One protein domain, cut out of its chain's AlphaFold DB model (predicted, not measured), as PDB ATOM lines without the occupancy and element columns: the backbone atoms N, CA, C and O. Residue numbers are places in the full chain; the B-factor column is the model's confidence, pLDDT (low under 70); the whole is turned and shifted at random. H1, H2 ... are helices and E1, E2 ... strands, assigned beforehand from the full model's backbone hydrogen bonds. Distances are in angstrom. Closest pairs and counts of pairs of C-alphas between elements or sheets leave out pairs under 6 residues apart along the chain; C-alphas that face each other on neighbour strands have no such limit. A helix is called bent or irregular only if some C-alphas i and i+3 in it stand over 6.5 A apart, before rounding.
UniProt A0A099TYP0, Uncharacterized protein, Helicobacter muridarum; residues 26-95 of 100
ATOM      1  N   THR A  26     -44.730 -21.576  -4.198       90.38
ATOM      2  CA  THR A  26     -43.691 -21.197  -5.165       90.38
ATOM      3  C   THR A  26     -42.825 -22.409  -5.444       90.38
ATOM      4  O   THR A  26     -42.295 -23.027  -4.518       90.38
ATOM      5  N   LEU A  27     -42.712 -22.761  -6.718       91.88
ATOM      6  CA  LEU A  27     -42.096 -23.996  -7.174       91.88
ATOM      7  C   LEU A  27     -41.167 -23.706  -8.348       91.88
ATOM      8  O   LEU A  27     -41.382 -22.783  -9.131       91.88
ATOM      9  N   THR A  28     -40.145 -24.541  -8.476       90.62
ATOM     10  CA  THR A  28     -39.216 -24.520  -9.600       90.62
ATOM     11  C   THR A  28     -39.366 -25.819 -10.370       90.62
ATOM     12  O   THR A  28     -39.193 -26.899  -9.800       90.62
ATOM     13  N   LEU A  29     -39.657 -25.727 -11.666       90.19
ATOM     14  CA  LEU A  29     -39.641 -26.863 -12.580       90.19
ATOM     15  C   LEU A  29     -38.338 -26.868 -13.377       90.19
ATOM     16  O   LEU A  29     -38.024 -25.904 -14.072       90.19
ATOM     17  N   PHE A  30     -37.602 -27.973 -13.325       89.12
ATOM     18  CA  PHE A  30     -36.429 -28.212 -14.160       89.12
ATOM     19  C   PHE A  30     -36.818 -28.880 -15.478       89.12
ATOM     20  O   PHE A  30     -37.617 -29.814 -15.511       89.12
ATOM     21  N   GLU A  31     -36.201 -28.449 -16.575       84.31
ATOM     22  CA  GLU A  31     -36.429 -29.037 -17.891       84.31
ATOM     23  C   GLU A  31     -36.031 -30.514 -17.909       84.31
ATOM     24  O   GLU A  31     -34.902 -30.855 -17.540       84.31
ATOM     25  N   THR A  32     -36.925 -31.384 -18.384       81.88
ATOM     26  CA  THR A  32     -36.710 -32.830 -18.529       81.88
ATOM     27  C   THR A  32     -35.422 -33.143 -19.294       81.88
ATOM     28  O   THR A  32     -35.169 -32.610 -20.373       81.88
ATOM     29  N   ASN A  33     -34.581 -34.011 -18.730       79.81
ATOM     30  CA  ASN A  33     -33.303 -34.370 -19.346       79.81
ATOM     31  C   ASN A  33     -33.454 -35.521 -20.361       79.81
ATOM     32  O   ASN A  33     -34.465 -36.219 -20.406       79.81
ATOM     33  N   THR A  34     -32.418 -35.753 -21.174       73.56
ATOM     34  CA  THR A  34     -32.438 -36.774 -22.238       73.56
ATOM     35  C   THR A  34     -32.725 -38.184 -21.718       73.56
ATOM     36  O   THR A  34     -33.413 -38.952 -22.387       73.56
ATOM     37  N   ARG A  35     -32.239 -38.536 -20.521       79.00
ATOM     38  CA  ARG A  35     -32.505 -39.844 -19.907       79.00
ATOM     39  C   ARG A  35     -33.987 -39.993 -19.561       79.00
ATOM     40  O   ARG A  35     -34.591 -41.006 -19.887       79.00
ATOM     41  N   GLN A  36     -34.572 -38.972 -18.950       75.94
ATOM     42  CA  GLN A  36     -35.994 -38.932 -18.624       75.94
ATOM     43  C   GLN A  36     -36.860 -39.020 -19.901       75.94
ATOM     44  O   GLN A  36     -37.787 -39.825 -19.974       75.94
ATOM     45  N   LEU A  37     -36.503 -38.310 -20.975       73.31
ATOM     46  CA  LEU A  37     -37.186 -38.446 -22.274       73.31
ATOM     47  C   LEU A  37     -37.122 -39.879 -22.841       73.31
ATOM     48  O   LEU A  37     -38.089 -40.373 -23.425       73.31
ATOM     49  N   GLN A  38     -36.000 -40.573 -22.656       73.00
ATOM     50  CA  GLN A  38     -35.863 -41.978 -23.056       73.00
ATOM     51  C   GLN A  38     -36.728 -42.921 -22.211       73.00
ATOM     52  O   GLN A  38     -37.226 -43.914 -22.733       73.00
ATOM     53  N   GLU A  39     -36.910 -42.633 -20.922       74.00
ATOM     54  CA  GLU A  39     -37.795 -43.413 -20.049       74.00
ATOM     55  C   GLU A  39     -39.269 -43.257 -20.471       74.00
ATOM     56  O   GLU A  39     -39.961 -44.265 -20.597       74.00
ATOM     57  N   LEU A  40     -39.714 -42.043 -20.829       70.50
ATOM     58  CA  LEU A  40     -41.069 -41.795 -21.355       70.50
ATOM     59  C   LEU A  40     -41.323 -42.501 -22.693       70.50
ATOM     60  O   LEU A  40     -42.351 -43.133 -22.894       70.50
ATOM     61  N   THR A  41     -40.373 -42.430 -23.626       66.88
ATOM     62  CA  THR A  41     -40.545 -43.030 -24.966       66.88
ATOM     63  C   THR A  41     -40.550 -44.560 -24.962       66.88
ATOM     64  O   THR A  41     -41.079 -45.172 -25.893       66.88
ATOM     65  N   LYS A  42     -39.976 -45.190 -23.927       67.75
ATOM     66  CA  LYS A  42     -40.015 -46.646 -23.725       67.75
ATOM     67  C   LYS A  42     -41.335 -47.128 -23.119       67.75
ATOM     68  O   LYS A  42     -41.705 -48.273 -23.358       67.75
ATOM     69  N   ALA A  43     -42.052 -46.270 -22.399       61.34
ATOM     70  CA  ALA A  43     -43.292 -46.573 -21.686       61.34
ATOM     71  C   ALA A  43     -44.536 -46.649 -22.596       61.34
ATOM     72  O   ALA A  43     -45.591 -46.118 -22.282       61.34
ATOM     73  N   LYS A  44     -44.447 -47.293 -23.766       56.88
ATOM     74  CA  LYS A  44     -45.526 -47.305 -24.778       56.88
ATOM     75  C   LYS A  44     -46.867 -47.926 -24.331       56.88
ATOM     76  O   LYS A  44     -47.816 -47.875 -25.109       56.88
ATOM     77  N   GLU A  45     -46.980 -48.478 -23.124       56.09
ATOM     78  CA  GLU A  45     -48.245 -48.969 -22.564       56.09
ATOM     79  C   GLU A  45     -48.942 -47.863 -21.749       56.09
ATOM     80  O   GLU A  45     -48.336 -47.243 -20.876       56.09
ATOM     81  N   LEU A  46     -50.217 -47.591 -22.054       52.81
ATOM     82  CA  LEU A  46     -50.999 -46.452 -21.540       52.81
ATOM     83  C   LEU A  46     -50.972 -46.306 -20.008       52.81
ATOM     84  O   LEU A  46     -50.733 -45.200 -19.528       52.81
ATOM     85  N   ASP A  47     -51.117 -47.397 -19.254       52.44
ATOM     86  CA  ASP A  47     -51.125 -47.346 -17.783       52.44
ATOM     87  C   ASP A  47     -49.733 -47.065 -17.193       52.44
ATOM     88  O   ASP A  47     -49.598 -46.368 -16.190       52.44
ATOM     89  N   SER A  48     -48.667 -47.508 -17.869       58.16
ATOM     90  CA  SER A  48     -47.287 -47.244 -17.439       58.16
ATOM     91  C   SER A  48     -46.848 -45.788 -17.651       58.16
ATOM     92  O   SER A  48     -45.871 -45.341 -17.047       58.16
ATOM     93  N   ASN A  49     -47.574 -45.017 -18.470       70.19
ATOM     94  CA  ASN A  49     -47.218 -43.629 -18.762       70.19
ATOM     95  C   ASN A  49     -47.505 -42.676 -17.603       70.19
ATOM     96  O   ASN A  49     -46.723 -41.748 -17.395       70.19
ATOM     97  N   ILE A  50     -48.581 -42.883 -16.837       73.75
ATOM     98  CA  ILE A  50     -48.968 -41.954 -15.763       73.75
ATOM     99  C   ILE A  50     -47.963 -42.020 -14.612       73.75
ATOM    100  O   ILE A  50     -47.433 -40.986 -14.205       73.75
ATOM    101  N   ASP A  51     -47.615 -43.222 -14.151       79.06
ATOM    102  CA  ASP A  51     -46.655 -43.408 -13.056       79.06
ATOM    103  C   ASP A  51     -45.261 -42.877 -13.410       79.06
ATOM    104  O   ASP A  51     -44.595 -42.232 -12.593       79.06
ATOM    105  N   ILE A  52     -44.815 -43.101 -14.650       79.69
ATOM    106  CA  ILE A  52     -43.524 -42.598 -15.133       79.69
ATOM    107  C   ILE A  52     -43.558 -41.074 -15.262       79.69
ATOM    108  O   ILE A  52     -42.600 -40.406 -14.863       79.69
ATOM    109  N   THR A  53     -44.661 -40.509 -15.750       78.94
ATOM    110  CA  THR A  53     -44.849 -39.055 -15.837       78.94
ATOM    111  C   THR A  53     -44.844 -38.417 -14.449       78.94
ATOM    112  O   THR A  53     -44.132 -37.439 -14.226       78.94
ATOM    113  N   LEU A  54     -45.537 -39.012 -13.477       83.44
ATOM    114  CA  LEU A  54     -45.554 -38.545 -12.091       83.44
ATOM    115  C   LEU A  54     -44.189 -38.623 -11.425       83.44
ATOM    116  O   LEU A  54     -43.767 -37.679 -10.753       83.44
ATOM    117  N   LYS A  55     -43.467 -39.723 -11.636       85.69
ATOM    118  CA  LYS A  55     -42.093 -39.857 -11.157       85.69
ATOM    119  C   LYS A  55     -41.220 -38.727 -11.701       85.69
ATOM    120  O   LYS A  55     -40.481 -38.105 -10.940       85.69
ATOM    121  N   GLN A  56     -41.335 -38.409 -12.987       85.06
ATOM    122  CA  GLN A  56     -40.579 -37.306 -13.575       85.06
ATOM    123  C   GLN A  56     -40.998 -35.946 -13.052       85.06
ATOM    124  O   GLN A  56     -40.131 -35.109 -12.803       85.06
ATOM    125  N   LEU A  57     -42.296 -35.721 -12.867       86.44
ATOM    126  CA  LEU A  57     -42.800 -34.494 -12.276       86.44
ATOM    127  C   LEU A  57     -42.189 -34.287 -10.885       86.44
ATOM    128  O   LEU A  57     -41.618 -33.233 -10.625       86.44
ATOM    129  N   ARG A  58     -42.194 -35.321 -10.035       88.38
ATOM    130  CA  ARG A  58     -41.581 -35.299  -8.693       88.38
ATOM    131  C   ARG A  58     -40.076 -35.047  -8.709       88.38
ATOM    132  O   ARG A  58     -39.566 -34.363  -7.818       88.38
ATOM    133  N   GLU A  59     -39.363 -35.615  -9.679       86.88
ATOM    134  CA  GLU A  59     -37.915 -35.432  -9.846       86.88
ATOM    135  C   GLU A  59     -37.551 -34.039 -10.369       86.88
ATOM    136  O   GLU A  59     -36.498 -33.502 -10.026       86.88
ATOM    137  N   ASN A  60     -38.404 -33.464 -11.216       88.38
ATOM    138  CA  ASN A  60     -38.154 -32.185 -11.867       88.38
ATOM    139  C   ASN A  60     -38.771 -31.000 -11.114       88.38
ATOM    140  O   ASN A  60     -38.378 -29.871 -11.389       88.38
ATOM    141  N   LEU A  61     -39.680 -31.223 -10.161       90.50
ATOM    142  CA  LEU A  61     -40.146 -30.183  -9.248       90.50
ATOM    143  C   LEU A  61     -39.244 -30.041  -8.020       90.50
ATOM    144  O   LEU A  61     -38.889 -31.012  -7.342       90.50
ATOM    145  N   SER A  62     -38.992 -28.789  -7.659       89.56
ATOM    146  CA  SER A  62     -38.368 -28.388  -6.404       89.56
ATOM    147  C   SER A  62     -39.194 -27.308  -5.711       89.56
ATOM    148  O   SER A  62     -39.787 -26.456  -6.364       89.56
ATOM    149  N   GLY A  63     -39.214 -27.346  -4.379       89.06
ATOM    150  CA  GLY A  63     -39.909 -26.382  -3.532       89.06
ATOM    151  C   GLY A  63     -40.482 -27.028  -2.273       89.06
ATOM    152  O   GLY A  63     -40.695 -28.244  -2.214       89.06
ATOM    153  N   GLN A  64     -40.708 -26.212  -1.242       79.00
ATOM    154  CA  GLN A  64     -41.450 -26.643  -0.060       79.00
ATOM    155  C   GLN A  64     -42.902 -26.840  -0.506       79.00
ATOM    156  O   GLN A  64     -43.484 -25.909  -1.051       79.00
ATOM    157  N   ARG A  65     -43.469 -28.037  -0.295       87.25
ATOM    158  CA  ARG A  65     -44.843 -28.428  -0.695       87.25
ATOM    159  C   ARG A  65     -45.056 -28.832  -2.159       87.25
ATOM    160  O   ARG A  65     -46.170 -28.792  -2.670       87.25
ATOM    161  N   LYS A  66     -44.001 -29.299  -2.833       88.50
ATOM    162  CA  LYS A  66     -44.146 -29.879  -4.177       88.50
ATOM    163  C   LYS A  66     -45.096 -31.084  -4.233       88.50
ATOM    164  O   LYS A  66     -45.748 -31.269  -5.248       88.50
ATOM    165  N   GLU A  67     -45.168 -31.897  -3.175       89.31
ATOM    166  CA  GLU A  67     -46.059 -33.066  -3.150       89.31
ATOM    167  C   GLU A  67     -47.523 -32.641  -3.051       89.31
ATOM    168  O   GLU A  67     -48.334 -33.160  -3.808       89.31
ATOM    169  N   ASP A  68     -47.831 -31.637  -2.222       88.56
ATOM    170  CA  ASP A  68     -49.168 -31.040  -2.135       88.56
ATOM    171  C   ASP A  68     -49.622 -30.538  -3.511       88.56
ATOM    172  O   ASP A  68     -50.718 -30.851  -3.952       88.56
ATOM    173  N   PHE A  69     -48.745 -29.834  -4.237       89.44
ATOM    174  CA  PHE A  69     -49.037 -29.385  -5.600       89.44
ATOM    175  C   PHE A  69     -49.255 -30.535  -6.583       89.44
ATOM    176  O   PHE A  69     -50.150 -30.467  -7.417       89.44
ATOM    177  N   ILE A  70     -48.437 -31.588  -6.524       89.06
ATOM    178  CA  ILE A  70     -48.570 -32.733  -7.434       89.06
ATOM    179  C   ILE A  70     -49.877 -33.478  -7.171       89.06
ATOM    180  O   ILE A  70     -50.543 -33.887  -8.120       89.06
ATOM    181  N   GLN A  71     -50.244 -33.645  -5.901       89.44
ATOM    182  CA  GLN A  71     -51.508 -34.256  -5.518       89.44
ATOM    183  C   GLN A  71     -52.694 -33.392  -5.964       89.44
ATOM    184  O   GLN A  71     -53.612 -33.905  -6.593       89.44
ATOM    185  N   ASP A  72     -52.627 -32.081  -5.742       89.00
ATOM    186  CA  ASP A  72     -53.657 -31.138  -6.181       89.00
ATOM    187  C   ASP A  72     -53.815 -31.130  -7.713       89.00
ATOM    188  O   ASP A  72     -54.923 -31.188  -8.244       89.00
ATOM    189  N   LEU A  73     -52.700 -31.168  -8.448       88.25
ATOM    190  CA  LEU A  73     -52.692 -31.255  -9.908       88.25
ATOM    191  C   LEU A  73     -53.324 -32.559 -10.419       88.25
ATOM    192  O   LEU A  73     -53.929 -32.556 -11.490       88.25
ATOM    193  N   LEU A  74     -53.171 -33.657  -9.677       87.56
ATOM    194  CA  LEU A  74     -53.765 -34.956  -9.995       87.56
ATOM    195  C   LEU A  74     -55.263 -35.016  -9.694       87.56
ATOM    196  O   LEU A  74     -56.014 -35.606 -10.467       87.56
ATOM    197  N   GLU A  75     -55.684 -34.452  -8.563       86.56
ATOM    198  CA  GLU A  75     -57.060 -34.549  -8.069       86.56
ATOM    199  C   GLU A  75     -57.980 -33.480  -8.676       86.56
ATOM    200  O   GLU A  75     -59.163 -33.736  -8.918       86.56
ATOM    201  N   HIS A  76     -57.444 -32.288  -8.939       86.94
ATOM    202  CA  HIS A  76     -58.224 -31.106  -9.318       86.94
ATOM    203  C   HIS A  76     -57.729 -30.417 -10.594       86.94
ATOM    204  O   HIS A  76     -58.455 -29.610 -11.178       86.94
ATOM    205  N   GLY A  77     -56.513 -30.728 -11.041       82.81
ATOM    206  CA  GLY A  77     -55.892 -30.121 -12.212       82.81
ATOM    207  C   GLY A  77     -55.876 -31.006 -13.462       82.81
ATOM    208  O   GLY A  77     -56.625 -31.966 -13.614       82.81
ATOM    209  N   SER A  78     -54.996 -30.648 -14.400       83.56
ATOM    210  CA  SER A  78     -54.710 -31.447 -15.593       83.56
ATOM    211  C   SER A  78     -53.209 -31.462 -15.859       83.56
ATOM    212  O   SER A  78     -52.618 -30.437 -16.216       83.56
ATOM    213  N   ILE A  79     -52.606 -32.647 -15.729       83.50
ATOM    214  CA  ILE A  79     -51.184 -32.883 -16.010       83.50
ATOM    215  C   ILE A  79     -50.828 -32.465 -17.441       83.50
ATOM    216  O   ILE A  79     -49.820 -31.789 -17.650       83.50
ATOM    217  N   ASP A  80     -51.668 -32.810 -18.419       79.69
ATOM    218  CA  ASP A  80     -51.431 -32.471 -19.824       79.69
ATOM    219  C   ASP A  80     -51.362 -30.955 -20.028       79.69
ATOM    220  O   ASP A  80     -50.417 -30.444 -20.633       79.69
ATOM    221  N   SER A  81     -52.326 -30.218 -19.464       80.56
ATOM    222  CA  SER A  81     -52.368 -28.755 -19.560       80.56
ATOM    223  C   SER A  81     -51.144 -28.094 -18.919       80.56
ATOM    224  O   SER A  81     -50.576 -27.146 -19.475       80.56
ATOM    225  N   PHE A  82     -50.681 -28.643 -17.791       86.31
ATOM    226  CA  PHE A  82     -49.484 -28.185 -17.102       86.31
ATOM    227  C   PHE A  82     -48.237 -28.385 -17.971       86.31
ATOM    228  O   PHE A  82     -47.487 -27.434 -18.198       86.31
ATOM    229  N   TYR A  83     -48.035 -29.582 -18.527       82.75
ATOM    230  CA  TYR A  83     -46.869 -29.865 -19.367       82.75
ATOM    231  C   TYR A  83     -46.864 -29.080 -20.678       82.75
ATOM    232  O   TYR A  83     -45.795 -28.626 -21.095       82.75
ATOM    233  N   VAL A  84     -48.023 -28.872 -21.310       83.88
ATOM    234  CA  VAL A  84     -48.133 -28.015 -22.502       83.88
ATOM    235  C   VAL A  84     -47.689 -26.593 -22.163       83.88
ATOM    236  O   VAL A  84     -46.797 -26.055 -22.822       83.88
ATOM    237  N   THR A  85     -48.224 -26.022 -21.082       86.19
ATOM    238  CA  THR A  85     -47.873 -24.667 -20.636       86.19
ATOM    239  C   THR A  85     -46.378 -24.550 -20.331       86.19
ATOM    240  O   THR A  85     -45.711 -23.626 -20.796       86.19
ATOM    241  N   MET A  86     -45.814 -25.509 -19.595       85.69
ATOM    242  CA  MET A  86     -44.397 -25.497 -19.221       85.69
ATOM    243  C   MET A  86     -43.468 -25.690 -20.425       85.69
ATOM    244  O   MET A  86     -42.438 -25.023 -20.525       85.69
ATOM    245  N   SER A  87     -43.845 -26.543 -21.381       83.81
ATOM    246  CA  SER A  87     -43.125 -26.730 -22.648       83.81
ATOM    247  C   SER A  87     -43.030 -25.429 -23.447       83.81
ATOM    248  O   SER A  87     -41.951 -25.056 -23.920       83.81
ATOM    249  N   GLU A  88     -44.132 -24.681 -23.550       86.50
ATOM    250  CA  GLU A  88     -44.141 -23.382 -24.221       86.50
ATOM    251  C   GLU A  88     -43.239 -22.361 -23.527       86.50
ATOM    252  O   GLU A  88     -42.515 -21.618 -24.196       86.50
ATOM    253  N   GLN A  89     -43.233 -22.334 -22.193       86.00
ATOM    254  CA  GLN A  89     -42.355 -21.450 -21.425       86.00
ATOM    255  C   GLN A  89     -40.876 -21.804 -21.637       86.00
ATOM    256  O   GLN A  89     -40.070 -20.922 -21.940       86.00
ATOM    257  N   PHE A  90     -40.511 -23.091 -21.597       85.69
ATOM    258  CA  PHE A  90     -39.145 -23.523 -21.913       85.69
ATOM    259  C   PHE A  90     -38.748 -23.164 -23.345       85.69
ATOM    260  O   PHE A  90     -37.621 -22.719 -23.587       85.69
ATOM    261  N   ARG A  91     -39.669 -23.301 -24.304       85.50
ATOM    262  CA  ARG A  91     -39.437 -22.885 -25.690       85.50
ATOM    263  C   ARG A  91     -39.165 -21.384 -25.786       85.50
ATOM    264  O   ARG A  91     -38.178 -21.007 -26.417       85.50
ATOM    265  N   LYS A  92     -39.962 -20.538 -25.124       86.31
ATOM    266  CA  LYS A  92     -39.748 -19.080 -25.080       86.31
ATOM    267  C   LYS A  92     -38.385 -18.721 -24.487       86.31
ATOM    268  O   LYS A  92     -37.675 -17.898 -25.060       86.31
ATOM    269  N   ILE A  93     -37.973 -19.381 -23.401       82.88
ATOM    270  CA  ILE A  93     -36.648 -19.186 -22.788       82.88
ATOM    271  C   ILE A  93     -35.528 -19.545 -23.776       82.88
ATOM    272  O   ILE A  93     -34.561 -18.796 -23.927       82.88
ATOM    273  N   LYS A  94     -35.653 -20.676 -24.482       81.25
ATOM    274  CA  LYS A  94     -34.670 -21.098 -25.494       81.25
ATOM    275  C   LYS A  94     -34.612 -20.147 -26.685       81.25
ATOM    276  O   LYS A  94     -33.524 -19.861 -27.177       81.25
ATOM    277  N   GLU A  95     -35.757 -19.663 -27.157       82.75
ATOM    278  CA  GLU A  95     -35.829 -18.691 -28.250       82.75
ATOM    279  C   GLU A  95     -35.218 -17.342 -27.848       82.75
ATOM    280  O   GLU A  95     -34.472 -16.764 -28.637       82.75
TER     281      GLU A  95
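AT A GLANCE: This is residues 26 to 95 of the 100 residues of an uncharacterized protein of Helicobacter muridarum (UniProt A0A099TYP0). Three helices fold back and forth in a loose zigzag, H1 beside H2 and H3 turning back from the end of H2, while a longer helix, H4, runs past H2 without touching it. The short strand E1 leads in beside the turn between H2 and H3, where its residues 28 to 29 make a short antiparallel pairing with residues 61 to 62. The printed part has 70 residues, with one named strand and four named helices in the order E1, H1, H2, H3, H4, and its class is mostly helix. It is compact, with a radius of gyration of the C-alphas of 12.4 A and spans of 33 by 33 by 19 A.

IN THESE COORDINATES: Find C-alpha 26 at (-43.691, -21.197, -5.165); from there E1 runs through residues 26 to 30. Next come H1, residues 34 to 42, 12.5 A long, and H2, residues 46 to 60, 21.5 A from first to last C-alpha. H2 is neither bent nor irregular, but only just: C-alphas 47 and 50 are 6.1 A apart. H3, residues 66 to 75, is 14.3 A long and begins at C-alpha 66, (-44.146, -29.879, -4.177). The last element is H4, residues 79 to 95, 24.2 A long; look for its last C-alpha, 95, at (-35.829, -18.691, -28.250).

HOW THE PARTS SIT: Start at H2, whose centre is nearest to the mean of the C-alphas, at 7.3 A. H1 and H2 form a helical hairpin: they touch, run opposite ways at a shallow tilt of 14 degrees, and their closest C-alphas, of Leu 40 and Ile 52, are 6.7 A apart. H2 and H3 form a second hairpin, opposite ways at a shallow tilt of 28 degrees; H2 touches H3 with residues 57 to 58 alone, and the closest C-alphas, of Arg 58 and Glu 67, are 7.5 A apart. H3 and H4 are close but not clearly touching, at a steep tilt of 54 degrees, with the C-alphas of Leu 73 and Ile 79 closest at 6.5 A. H2 and H4 are near each other, and H1 is apart from H3 and H4. E1 pairs with no named strand; its closest C-alpha to H2 is that of Phe 30, 4.9 A from that of Asn 60. E1 and H4 are only just apart, 8.3 A at the closest. In the backbones of H1, H3 and H4 every O i to N i+4 pair is within hydrogen-bond range; in H2, 9 of 11 are.

THE WHOLE: The two C-alphas farthest apart, of Asp 47 and Glu 95, are 34.1 A from each other. The printed part has no cut, and its four links are tight. The mean pLDDT of the printed part is 81.1; look at residues 41 to 48 for the values under 70.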